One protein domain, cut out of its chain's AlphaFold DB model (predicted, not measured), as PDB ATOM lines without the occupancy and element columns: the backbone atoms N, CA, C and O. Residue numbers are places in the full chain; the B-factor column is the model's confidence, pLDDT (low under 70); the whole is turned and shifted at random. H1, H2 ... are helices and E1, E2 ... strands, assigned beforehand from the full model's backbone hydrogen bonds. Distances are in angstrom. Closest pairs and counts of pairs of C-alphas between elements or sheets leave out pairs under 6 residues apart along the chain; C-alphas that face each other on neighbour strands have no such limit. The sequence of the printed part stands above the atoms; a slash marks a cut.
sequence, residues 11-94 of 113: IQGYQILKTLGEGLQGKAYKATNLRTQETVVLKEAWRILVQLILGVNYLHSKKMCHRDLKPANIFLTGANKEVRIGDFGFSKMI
ATOM      1  N   ILE A  11       9.100 -34.617  26.423       73.25
ATOM      2  CA  ILE A  11       8.005 -35.393  25.852       73.25
ATOM      3  C   ILE A  11       7.697 -36.563  26.779       73.25
ATOM      4  O   ILE A  11       8.561 -37.390  27.059       73.25
ATOM      5  N   GLN A  12       6.454 -36.624  27.268       74.62
ATOM      6  CA  GLN A  12       5.955 -37.710  28.126       74.62
ATOM      7  C   GLN A  12       6.818 -37.967  29.379       74.62
ATOM      8  O   GLN A  12       6.977 -39.102  29.818       74.62
ATOM      9  N   GLY A  13       7.387 -36.907  29.963       84.19
ATOM     10  CA  GLY A  13       8.257 -37.005  31.140       84.19
ATOM     11  C   GLY A  13       9.711 -37.384  30.837       84.19
ATOM     12  O   GLY A  13      10.478 -37.602  31.770       84.19
ATOM     13  N   TYR A  14      10.099 -37.432  29.561       87.38
ATOM     14  CA  TYR A  14      11.483 -37.605  29.131       87.38
ATOM     15  C   TYR A  14      12.023 -36.319  28.522       87.38
ATOM     16  O   TYR A  14      11.400 -35.737  27.635       87.38
ATOM     17  N   GLN A  15      13.205 -35.901  28.955       89.50
ATOM     18  CA  GLN A  15      13.946 -34.808  28.342       89.50
ATOM     19  C   GLN A  15      14.854 -35.359  27.246       89.50
ATOM     20  O   GLN A  15      15.737 -36.173  27.520       89.50
ATOM     21  N   ILE A  16      14.660 -34.914  26.006       88.69
ATOM     22  CA  ILE A  16      15.531 -35.293  24.894       88.69
ATOM     23  C   ILE A  16      16.878 -34.576  25.042       88.69
ATOM     24  O   ILE A  16      16.933 -33.351  25.103       88.69
ATOM     25  N   LEU A  17      17.965 -35.350  25.082       89.12
ATOM     26  CA  LEU A  17      19.335 -34.839  25.152       89.12
ATOM     27  C   LEU A  17      19.920 -34.615  23.757       89.12
ATOM     28  O   LEU A  17      20.498 -33.569  23.483       89.12
ATOM     29  N   LYS A  18      19.809 -35.623  22.882       88.50
ATOM     30  CA  LYS A  18      20.277 -35.549  21.491       88.50
ATOM     31  C   LYS A  18      19.652 -36.627  20.616       88.50
ATOM     32  O   LYS A  18      19.312 -37.707  21.099       88.50
ATOM     33  N   THR A  19      19.586 -36.369  19.316       89.62
ATOM     34  CA  THR A  19      19.299 -37.397  18.309       89.62
ATOM     35  C   THR A  19      20.532 -38.288  18.137       89.62
ATOM     36  O   THR A  19      21.644 -37.788  17.986       89.62
ATOM     37  N   LEU A  20      20.347 -39.605  18.210       88.56
ATOM     38  CA  LEU A  20      21.405 -40.603  18.015       88.56
ATOM     39  C   LEU A  20      21.539 -41.027  16.552       88.56
ATOM     40  O   LEU A  20      22.624 -41.412  16.133       88.56
ATOM     41  N   GLY A  21      20.450 -40.950  15.789       87.94
ATOM     42  CA  GLY A  21      20.433 -41.268  14.368       87.94
ATOM     43  C   GLY A  21      19.015 -41.373  13.818       87.94
ATOM     44  O   GLY A  21      18.036 -41.386  14.571       87.94
ATOM     45  N   GLU A  22      18.929 -41.455  12.497       88.00
ATOM     46  CA  GLU A  22      17.709 -41.692  11.732       88.00
ATOM     47  C   GLU A  22      17.957 -42.884  10.806       88.00
ATOM     48  O   GLU A  22      18.977 -42.942  10.123       88.00
ATOM     49  N   GLY A  23      17.055 -43.860  10.832       81.56
ATOM     50  CA  GLY A  23      17.096 -45.017   9.942       81.56
ATOM     51  C   GLY A  23      15.720 -45.300   9.351       81.56
ATOM     52  O   GLY A  23      14.764 -44.570   9.605       81.56
ATOM     53  N   LEU A  24      15.590 -46.412   8.623       76.62
ATOM     54  CA  LEU A  24      14.318 -46.842   8.015       76.62
ATOM     55  C   LEU A  24      13.161 -46.959   9.027       76.62
ATOM     56  O   LEU A  24      12.001 -46.836   8.656       76.62
ATOM     57  N   GLN A  25      13.474 -47.187  10.306       70.56
ATOM     58  CA  GLN A  25      12.503 -47.329  11.398       70.56
ATOM     59  C   GLN A  25      12.240 -46.016  12.167       70.56
ATOM     60  O   GLN A  25      11.640 -46.036  13.245       70.56
ATOM     61  N   GLY A  26      12.694 -44.878  11.635       81.12
ATOM     62  CA  GLY A  26      12.529 -43.550  12.225       81.12
ATOM     63  C   GLY A  26      13.720 -43.100  13.072       81.12
ATOM     64  O   GLY A  26      14.835 -43.624  12.969       81.12
ATOM     65  N   LYS A  27      13.480 -42.085  13.908       87.75
ATOM     66  CA  LYS A  27      14.520 -41.435  14.718       87.75
ATOM     67  C   LYS A  27      14.731 -42.121  16.065       87.75
ATOM     68  O   LYS A  27      13.788 -42.593  16.708       87.75
ATOM     69  N   ALA A  28      15.980 -42.135  16.519       88.94
ATOM     70  CA  ALA A  28      16.362 -42.544  17.865       88.94
ATOM     71  C   ALA A  28      16.923 -41.352  18.641       88.94
ATOM     72  O   ALA A  28      17.732 -40.578  18.129       88.94
ATOM     73  N   TYR A  29      16.528 -41.232  19.902       89.75
ATOM     74  CA  TYR A  29      16.897 -40.129  20.777       89.75
ATOM     75  C   TYR A  29      17.529 -40.666  22.051       89.75
ATOM     76  O   TYR A  29      17.008 -41.597  22.659       89.75
ATOM     77  N   LYS A  30      18.621 -40.051  22.498       91.44
ATOM     78  CA  LYS A  30      19.089 -40.196  23.877       91.44
ATOM     79  C   LYS A  30      18.253 -39.254  24.734       91.44
ATOM     80  O   LYS A  30      18.185 -38.065  24.419       91.44
ATOM     81  N   ALA A  31      17.622 -39.767  25.778       91.19
ATOM     82  CA  ALA A  31      16.735 -38.992  26.634       91.19
ATOM     83  C   ALA A  31      16.918 -39.360  28.107       91.19
ATOM     84  O   ALA A  31      17.305 -40.484  28.411       91.19
ATOM     85  N   THR A  32      16.610 -38.438  29.010       92.31
ATOM     86  CA  THR A  32      16.626 -38.674  30.459       92.31
ATOM     87  C   THR A  32      15.201 -38.726  30.980       92.31
ATOM     88  O   THR A  32      14.396 -37.844  30.676       92.31
ATOM     89  N   ASN A  33      14.874 -39.750  31.763       89.38
ATOM     90  CA  ASN A  33      13.624 -39.801  32.506       89.38
ATOM     91  C   ASN A  33      13.666 -38.753  33.625       89.38
ATOM     92  O   ASN A  33      14.506 -38.833  34.517       89.38
ATOM     93  N   LEU A  34      12.744 -37.792  33.611       89.12
ATOM     94  CA  LEU A  34      12.720 -36.713  34.602       89.12
ATOM     95  C   LEU A  34      12.396 -37.203  36.022       89.12
ATOM     96  O   LEU A  34      12.747 -36.530  36.987       89.12
ATOM     97  N   ARG A  35      11.753 -38.372  36.162       90.12
ATOM     98  CA  ARG A  35      11.408 -38.966  37.464       90.12
ATOM     99  C   ARG A  35      12.534 -39.814  38.047       90.12
ATOM    100  O   ARG A  35      12.852 -39.654  39.216       90.12
ATOM    101  N   THR A  36      13.116 -40.713  37.253       92.12
ATOM    102  CA  THR A  36      14.149 -41.651  37.738       92.12
ATOM    103  C   THR A  36      15.575 -41.145  37.528       92.12
ATOM    104  O   THR A  36      16.506 -41.748  38.043       92.12
ATOM    105  N   GLN A  37      15.757 -40.049  36.779       91.25
ATOM    106  CA  GLN A  37      17.057 -39.529  36.327       91.25
ATOM    107  C   GLN A  37      17.858 -40.515  35.453       91.25
ATOM    108  O   GLN A  37      19.016 -40.269  35.116       91.25
ATOM    109  N   GLU A  38      17.240 -41.612  35.013       92.81
ATOM    110  CA  GLU A  38      17.878 -42.603  34.153       92.81
ATOM    111  C   GLU A  38      17.957 -42.121  32.708       92.81
ATOM    112  O   GLU A  38      17.008 -41.558  32.155       92.81
ATOM    113  N   THR A  39      19.085 -42.403  32.063       91.06
ATOM    114  CA  THR A  39      19.252 -42.145  30.633       91.06
ATOM    115  C   THR A  39      18.834 -43.362  29.818       91.06
ATOM    116  O   THR A  39      19.354 -44.458  30.005       91.06
ATOM    117  N   VAL A  40      17.940 -43.148  28.859       91.12
ATOM    118  CA  VAL A  40      17.391 -44.169  27.970       91.12
ATOM    119  C   VAL A  40      17.555 -43.781  26.503       91.12
ATOM    120  O   VAL A  40      17.807 -42.623  26.155       91.12
ATOM    121  N   VAL A  41      17.376 -44.764  25.622       90.25
ATOM    122  CA  VAL A  41      17.237 -44.538  24.183       90.25
ATOM    123  C   VAL A  41      15.766 -44.664  23.808       90.25
ATOM    124  O   VAL A  41      15.186 -45.744  23.885       90.25
ATOM    125  N   LEU A  42      15.159 -43.559  23.384       87.12
ATOM    126  CA  LEU A  42      13.791 -43.521  22.885       87.12
ATOM    127  C   LEU A  42      13.787 -43.668  21.370       87.12
ATOM    128  O   LEU A  42      14.339 -42.838  20.650       87.12
ATOM    129  N   LYS A  43      13.108 -44.705  20.885       88.62
ATOM    130  CA  LYS A  43      12.788 -44.847  19.465       88.62
ATOM    131  C   LYS A  43      11.465 -44.152  19.170       88.62
ATOM    132  O   LYS A  43      10.512 -44.253  19.939       88.62
ATOM    133  N   GLU A  44      11.389 -43.479  18.037       84.25
ATOM    134  CA  GLU A  44      10.181 -42.788  17.600       84.25
ATOM    135  C   GLU A  44       8.972 -43.724  17.464       84.25
ATOM    136  O   GLU A  44       7.894 -43.416  17.969       84.25
ATOM    137  N   ALA A  45       9.170 -44.914  16.889       84.12
ATOM    138  CA  ALA A  45       8.133 -45.941  16.796       84.12
ATOM    139  C   ALA A  45       7.574 -46.347  18.173       84.12
ATOM    140  O   ALA A  45       6.366 -46.506  18.333       84.12
ATOM    141  N   TRP A  46       8.438 -46.444  19.192       85.06
ATOM    142  CA  TRP A  46       8.018 -46.755  20.560       85.06
ATOM    143  C   TRP A  46       7.105 -45.668  21.131       85.06
ATOM    144  O   TRP A  46       6.086 -45.965  21.748       85.06
ATOM    145  N   ARG A  47       7.418 -44.395  20.864       83.75
ATOM    146  CA  ARG A  47       6.591 -43.264  21.309       83.75
ATOM    147  C   ARG A  47       5.201 -43.268  20.680       83.75
ATOM    148  O   ARG A  47       4.229 -42.931  21.351       83.75
ATOM    149  N   ILE A  48       5.106 -43.625  19.403       86.81
ATOM    150  CA  ILE A  48       3.821 -43.763  18.704       86.81
ATOM    151  C   ILE A  48       3.033 -44.930  19.310       86.81
ATOM    152  O   ILE A  48       1.863 -44.772  19.655       86.81
ATOM    153  N   LEU A  49       3.689 -46.072  19.522       86.56
ATOM    154  CA  LEU A  49       3.064 -47.267  20.087       86.56
ATOM    155  C   LEU A  49       2.495 -47.026  21.492       86.56
ATOM    156  O   LEU A  49       1.361 -47.411  21.766       86.56
ATOM    157  N   VAL A  50       3.240 -46.349  22.369       88.56
ATOM    158  CA  VAL A  50       2.769 -46.029  23.727       88.56
ATOM    159  C   VAL A  50       1.515 -45.154  23.683       88.56
ATOM    160  O   VAL A  50       0.542 -45.450  24.374       88.56
ATOM    161  N   GLN A  51       1.499 -44.106  22.854       88.94
ATOM    162  CA  GLN A  51       0.317 -43.248  22.716       88.94
ATOM    163  C   GLN A  51      -0.888 -44.016  22.163       88.94
ATOM    164  O   GLN A  51      -2.000 -43.847  22.659       88.94
ATOM    165  N   LEU A  52      -0.662 -44.888  21.178       89.75
ATOM    166  CA  LEU A  52      -1.700 -45.744  20.614       89.75
ATOM    167  C   LEU A  52      -2.321 -46.647  21.685       89.75
ATOM    168  O   LEU A  52      -3.541 -46.687  21.817       89.75
ATOM    169  N   ILE A  53      -1.493 -47.331  22.480       89.00
ATOM    170  CA  ILE A  53      -1.958 -48.221  23.555       89.00
ATOM    171  C   ILE A  53      -2.757 -47.438  24.599       89.00
ATOM    172  O   ILE A  53      -3.815 -47.898  25.023       89.00
ATOM    173  N   LEU A  54      -2.300 -46.243  24.987       88.94
ATOM    174  CA  LEU A  54      -3.037 -45.381  25.916       88.94
ATOM    175  C   LEU A  54      -4.393 -44.945  25.343       88.94
ATOM    176  O   LEU A  54      -5.394 -44.978  26.058       88.94
ATOM    177  N   GLY A  55      -4.443 -44.591  24.056       88.31
ATOM    178  CA  GLY A  55      -5.684 -44.256  23.358       88.31
ATOM    179  C   GLY A  55      -6.661 -45.434  23.303       88.31
ATOM    180  O   GLY A  55      -7.834 -45.278  23.629       88.31
ATOM    181  N   VAL A  56      -6.175 -46.634  22.976       87.50
ATOM    182  CA  VAL A  56      -6.988 -47.863  22.971       87.50
ATOM    183  C   VAL A  56      -7.483 -48.204  24.376       87.50
ATOM    184  O   VAL A  56      -8.661 -48.504  24.556       87.50
ATOM    185  N   ASN A  57      -6.623 -48.098  25.391       87.00
ATOM    186  CA  ASN A  57      -7.013 -48.306  26.784       87.00
ATOM    187  C   ASN A  57      -8.120 -47.329  27.213       87.00
ATOM    188  O   ASN A  57      -9.071 -47.722  27.890       87.00
ATOM    189  N   TYR A  58      -8.046 -46.071  26.770       87.44
ATOM    190  CA  TYR A  58      -9.116 -45.103  26.988       87.44
ATOM    191  C   TYR A  58     -10.429 -45.532  26.314       87.44
ATOM    192  O   TYR A  58     -11.465 -45.535  26.980       87.44
ATOM    193  N   LEU A  59     -10.402 -45.967  25.049       86.12
ATOM    194  CA  LEU A  59     -11.596 -46.489  24.366       86.12
ATOM    195  C   LEU A  59     -12.213 -47.667  25.132       86.12
ATOM    196  O   LEU A  59     -13.413 -47.668  25.416       86.12
ATOM    197  N   HIS A  60     -11.383 -48.614  25.569       84.94
ATOM    198  CA  HIS A  60     -11.831 -49.762  26.358       84.94
ATOM    199  C   HIS A  60     -12.428 -49.345  27.708       84.94
ATOM    200  O   HIS A  60     -13.458 -49.888  28.108       84.94
ATOM    201  N   SER A  61     -11.869 -48.331  28.380       84.00
ATOM    202  CA  SER A  61     -12.444 -47.775  29.620       84.00
ATOM    203  C   SER A  61     -13.843 -47.181  29.413       84.00
ATOM    204  O   SER A  61     -14.663 -47.164  30.330       84.00
ATOM    205  N   LYS A  62     -14.145 -46.736  28.187       85.00
ATOM    206  CA  LYS A  62     -15.465 -46.257  27.762       85.00
ATOM    207  C   LYS A  62     -16.355 -47.373  27.212       85.00
ATOM    208  O   LYS A  62     -17.410 -47.075  26.666       85.00
ATOM    209  N   LYS A  63     -15.954 -48.641  27.364       83.31
ATOM    210  CA  LYS A  63     -16.620 -49.820  26.786       83.31
ATOM    211  C   LYS A  63     -16.777 -49.723  25.267       83.31
ATOM    212  O   LYS A  63     -17.707 -50.290  24.708       83.31
ATOM    213  N   MET A  64     -15.877 -49.014  24.590       79.19
ATOM    214  CA  MET A  64     -15.874 -48.873  23.139       79.19
ATOM    215  C   MET A  64     -14.742 -49.713  22.556       79.19
ATOM    216  O   MET A  64     -13.578 -49.530  22.908       79.19
ATOM    217  N   CYS A  65     -15.074 -50.624  21.647       80.31
ATOM    218  CA  CYS A  65     -14.082 -51.363  20.876       80.31
ATOM    219  C   CYS A  65     -13.977 -50.771  19.473       80.31
ATOM    220  O   CYS A  65     -14.995 -50.648  18.791       80.31
ATOM    221  N   HIS A  66     -12.756 -50.440  19.037       80.75
ATOM    222  CA  HIS A  66     -12.516 -49.855  17.713       80.75
ATOM    223  C   HIS A  66     -12.798 -50.840  16.565       80.75
ATOM    224  O   HIS A  66     -13.367 -50.473  15.541       80.75
ATOM    225  N   ARG A  67     -12.407 -52.108  16.755       80.06
ATOM    226  CA  ARG A  67     -12.517 -53.254  15.827       80.06
ATOM    227  C   ARG A  67     -11.805 -53.151  14.469       80.06
ATOM    228  O   ARG A  67     -11.491 -54.191  13.917       80.06
ATOM    229  N   ASP A  68     -11.467 -51.961  13.974       79.94
ATOM    230  CA  ASP A  68     -10.664 -51.789  12.744       79.94
ATOM    231  C   ASP A  68      -9.383 -50.975  12.997       79.94
ATOM    232  O   ASP A  68      -9.157 -49.904  12.429       79.94
ATOM    233  N   LEU A  69      -8.578 -51.425  13.964       81.38
ATOM    234  CA  LEU A  69      -7.324 -50.751  14.295       81.38
ATOM    235  C   LEU A  69      -6.232 -51.168  13.303       81.38
ATOM    236  O   LEU A  69      -5.692 -52.270  13.376       81.38
ATOM    237  N   LYS A  70      -5.891 -50.260  12.389       80.88
ATOM    238  CA  LYS A  70      -4.847 -50.431  11.371       80.88
ATOM    239  C   LYS A  70      -4.052 -49.133  11.206       80.88
ATOM    240  O   LYS A  70      -4.592 -48.073  11.513       80.88
ATOM    241  N   PRO A  71      -2.812 -49.167  10.682       81.62
ATOM    242  CA  PRO A  71      -2.005 -47.957  10.494       81.62
ATOM    243  C   PRO A  71      -2.709 -46.843   9.709       81.62
ATOM    244  O   PRO A  71      -2.547 -45.679  10.046       81.62
ATOM    245  N   ALA A  72      -3.543 -47.192   8.722       83.88
ATOM    246  CA  ALA A  72      -4.327 -46.222   7.950       83.88
ATOM    247  C   ALA A  72      -5.358 -45.432   8.789       83.88
ATOM    248  O   ALA A  72      -5.764 -44.351   8.379       83.88
ATOM    249  N   ASN A  73      -5.733 -45.946   9.966       86.25
ATOM    250  CA  ASN A  73      -6.690 -45.344  10.901       86.25
ATOM    251  C   ASN A  73      -5.990 -44.675  12.105       86.25
ATOM    252  O   ASN A  73      -6.634 -44.261  13.071       86.25
ATOM    253  N   ILE A  74      -4.656 -44.571  12.065       88.94
ATOM    254  CA  ILE A  74      -3.825 -43.955  13.103       88.94
ATOM    255  C   ILE A  74      -3.174 -42.706  12.512       88.94
ATOM    256  O   ILE A  74      -2.276 -42.781  11.676       88.94
ATOM    257  N   PHE A  75      -3.602 -41.541  12.983       89.44
ATOM    258  CA  PHE A  75      -3.134 -40.252  12.490       89.44
ATOM    259  C   PHE A  75      -2.056 -39.690  13.413       89.44
ATOM    260  O   PHE A  75      -2.201 -39.711  14.634       89.44
ATOM    261  N   LEU A  76      -0.981 -39.160  12.826       89.06
ATOM    262  CA  LEU A  76       0.064 -38.434  13.546       89.06
ATOM    263  C   LEU A  76      -0.103 -36.940  13.285       89.06
ATOM    264  O   LEU A  76      -0.012 -36.502  12.140       89.06
ATOM    265  N   THR A  77      -0.340 -36.156  14.334       85.56
ATOM    266  CA  THR A  77      -0.599 -34.717  14.214       85.56
ATOM    267  C   THR A  77       0.499 -33.867  14.847       85.56
ATOM    268  O   THR A  77       1.028 -34.193  15.912       85.56
ATOM    269  N   GLY A  78       0.816 -32.746  14.193       81.12
ATOM    270  CA  GLY A  78       1.767 -31.746  14.682       81.12
ATOM    271  C   GLY A  78       3.236 -32.190  14.668       81.12
ATOM    272  O   GLY A  78       3.577 -33.323  14.333       81.12
ATOM    273  N   ALA A  79       4.125 -31.278  15.074       72.62
ATOM    274  CA  ALA A  79       5.571 -31.528  15.127       72.62
ATOM    275  C   ALA A  79       5.961 -32.628  16.135       72.62
ATOM    276  O   ALA A  79       6.982 -33.293  15.969       72.62
ATOM    277  N   ASN A  80       5.123 -32.857  17.151       72.12
ATOM    278  CA  ASN A  80       5.359 -33.840  18.210       72.12
ATOM    279  C   ASN A  80       4.856 -35.256  17.880       72.12
ATOM    280  O   ASN A  80       5.062 -36.158  18.698       72.12
ATOM    281  N   LYS A  81       4.242 -35.455  16.701       80.38
ATOM    282  CA  LYS A  81       3.634 -36.725  16.264       80.38
ATOM    283  C   LYS A  81       2.658 -37.278  17.306       80.38
ATOM    284  O   LYS A  81       2.793 -38.409  17.778       80.38
ATOM    285  N   GLU A  82       1.698 -36.444  17.688       85.00
ATOM    286  CA  GLU A  82       0.607 -36.841  18.577       85.00
ATOM    287  C   GLU A  82      -0.271 -37.875  17.877       85.00
ATOM    288  O   GLU A  82      -0.683 -37.663  16.736       85.00
ATOM    289  N   VAL A  83      -0.543 -38.995  18.543       90.50
ATOM    290  CA  VAL A  83      -1.357 -40.071  17.968       90.50
ATOM    291  C   VAL A  83      -2.838 -39.783  18.178       90.50
ATOM    292  O   VAL A  83      -3.292 -39.606  19.308       90.50
ATOM    293  N   ARG A  84      -3.608 -39.817  17.090       88.38
ATOM    294  CA  ARG A  84      -5.073 -39.795  17.103       88.38
ATOM    295  C   ARG A  84      -5.612 -41.050  16.431       88.38
ATOM    296  O   ARG A  84      -5.250 -41.355  15.298       88.38
ATOM    297  N   ILE A  85      -6.478 -41.767  17.138       89.25
ATOM    298  CA  ILE A  85      -7.206 -42.915  16.596       89.25
ATOM    299  C   ILE A  85      -8.450 -42.366  15.891       89.25
ATOM    300  O   ILE A  85      -9.188 -41.582  16.492       89.25
ATOM    301  N   GLY A  86      -8.650 -42.729  14.627       84.88
ATOM    302  CA  GLY A  86      -9.801 -42.312  13.826       84.88
ATOM    303  C   GLY A  86     -10.445 -43.485  13.096       84.88
ATOM    304  O   GLY A  86      -9.977 -44.606  13.203       84.88
ATOM    305  N   ASP A  87     -11.500 -43.196  12.332       81.94
ATOM    306  CA  ASP A  87     -12.336 -44.190  11.637       81.94
ATOM    307  C   ASP A  87     -13.034 -45.194  12.576       81.94
ATOM    308  O   ASP A  87     -12.743 -46.387  12.647       81.94
ATOM    309  N   PHE A  88     -14.043 -44.674  13.275       81.81
ATOM    310  CA  PHE A  88     -14.910 -45.445  14.163       81.81
ATOM    311  C   PHE A  88     -16.073 -46.128  13.417       81.81
ATOM    312  O   PHE A  88     -17.029 -46.562  14.058       81.81
ATOM    313  N   GLY A  89     -16.022 -46.245  12.081       76.62
ATOM    314  CA  GLY A  89     -17.120 -46.793  11.268       76.62
ATOM    315  C   GLY A  89     -17.490 -48.237  11.622       76.62
ATOM    316  O   GLY A  89     -18.646 -48.639  11.504       76.62
ATOM    317  N   PHE A  90     -16.527 -48.997  12.148       75.31
ATOM    318  CA  PHE A  90     -16.740 -50.339  12.686       75.31
ATOM    319  C   PHE A  90     -16.730 -50.388  14.211       75.31
ATOM    320  O   PHE A  90     -16.735 -51.485  14.758       75.31
ATOM    321  N   SER A  91     -16.713 -49.270  14.928       78.94
ATOM    322  CA  SER A  91     -16.656 -49.304  16.391       78.94
ATOM    323  C   SER A  91     -17.974 -49.768  17.004       78.94
ATOM    324  O   SER A  91     -19.053 -49.516  16.470       78.94
ATOM    325  N   LYS A  92     -17.900 -50.470  18.139       78.06
ATOM    326  CA  LYS A  92     -19.085 -50.972  18.848       78.06
ATOM    327  C   LYS A  92     -18.960 -50.735  20.347       78.06
ATOM    328  O   LYS A  92     -17.901 -50.971  20.932       78.06
ATOM    329  N   MET A  93     -20.059 -50.299  20.960       77.12
ATOM    330  CA  MET A  93     -20.199 -50.283  22.412       77.12
ATOM    331  C   MET A  93     -20.410 -51.716  22.907       77.12
ATOM    332  O   MET A  93     -21.281 -52.438  22.422       77.12
ATOM    333  N   ILE A  94     -19.581 -52.138  23.850       68.19
ATOM    334  CA  ILE A  94     -19.652 -53.445  24.489       68.19
ATOM    335  C   ILE A  94     -20.634 -53.323  25.657       68.19
ATOM    336  O   ILE A  94     -20.287 -52.864  26.749       68.19
TER     337      ILE A  94
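AT A GLANCE: This is residues 11 to 94 of the 113 residues of the protein "Protein kinase domain-containing protein" of Streblomastix strix (UniProt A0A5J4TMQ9). A strongly twisted sheet, E1 E2 E3, makes one end; helix H1 runs away from it, and the small hairpin E4 and E5 packs on H1 through E5. The 84 printed residues hold one named helix and five strands, E1 E2 E3 H1 E4 E5, a mixed class with antiparallel sheets. The whole is loose, radius of gyration of the C-alphas 15.2 A, spanning 42 by 29 by 18 A.

IN THESE COORDINATES: Find C-alpha 14 at (11.483, -37.605, 29.131); E1 runs from there to residue 23, 21.3 A, and bends by 81 degrees at residue 17. Next come E2, residues 26 to 33, 20.7 A; E3, 39 to 43, 13.2 A; H1, 44 to 61, 26.1 A; E4, 74 to 77, 9.8 A; and E5, 82 to 85, 10.1 A, ending at (-7.206, -42.915, 16.596).

HOW THE PARTS SIT: E1 E2 E3 form a meander, each strand the antiparallel neighbour of the one before: look at N 17 and O 30, 2.8 A, and N 29 and O 42, 2.8 A. H1, with every O i to N i+4 pair within hydrogen-bond range, only grazes this sheet with residues 44 to 46. H1 touches E5, closest at C-alphas 51 and 83, 6.0 A; N 75 and O 84 of hairpin E4 and E5 are 2.8 A apart.

THE WHOLE: C-alphas 18 and 94 are farthest apart, 43.9 A. The printed part has no cut; the link H1 to E4 is long, and residue 94 is under 70 in pLDDT.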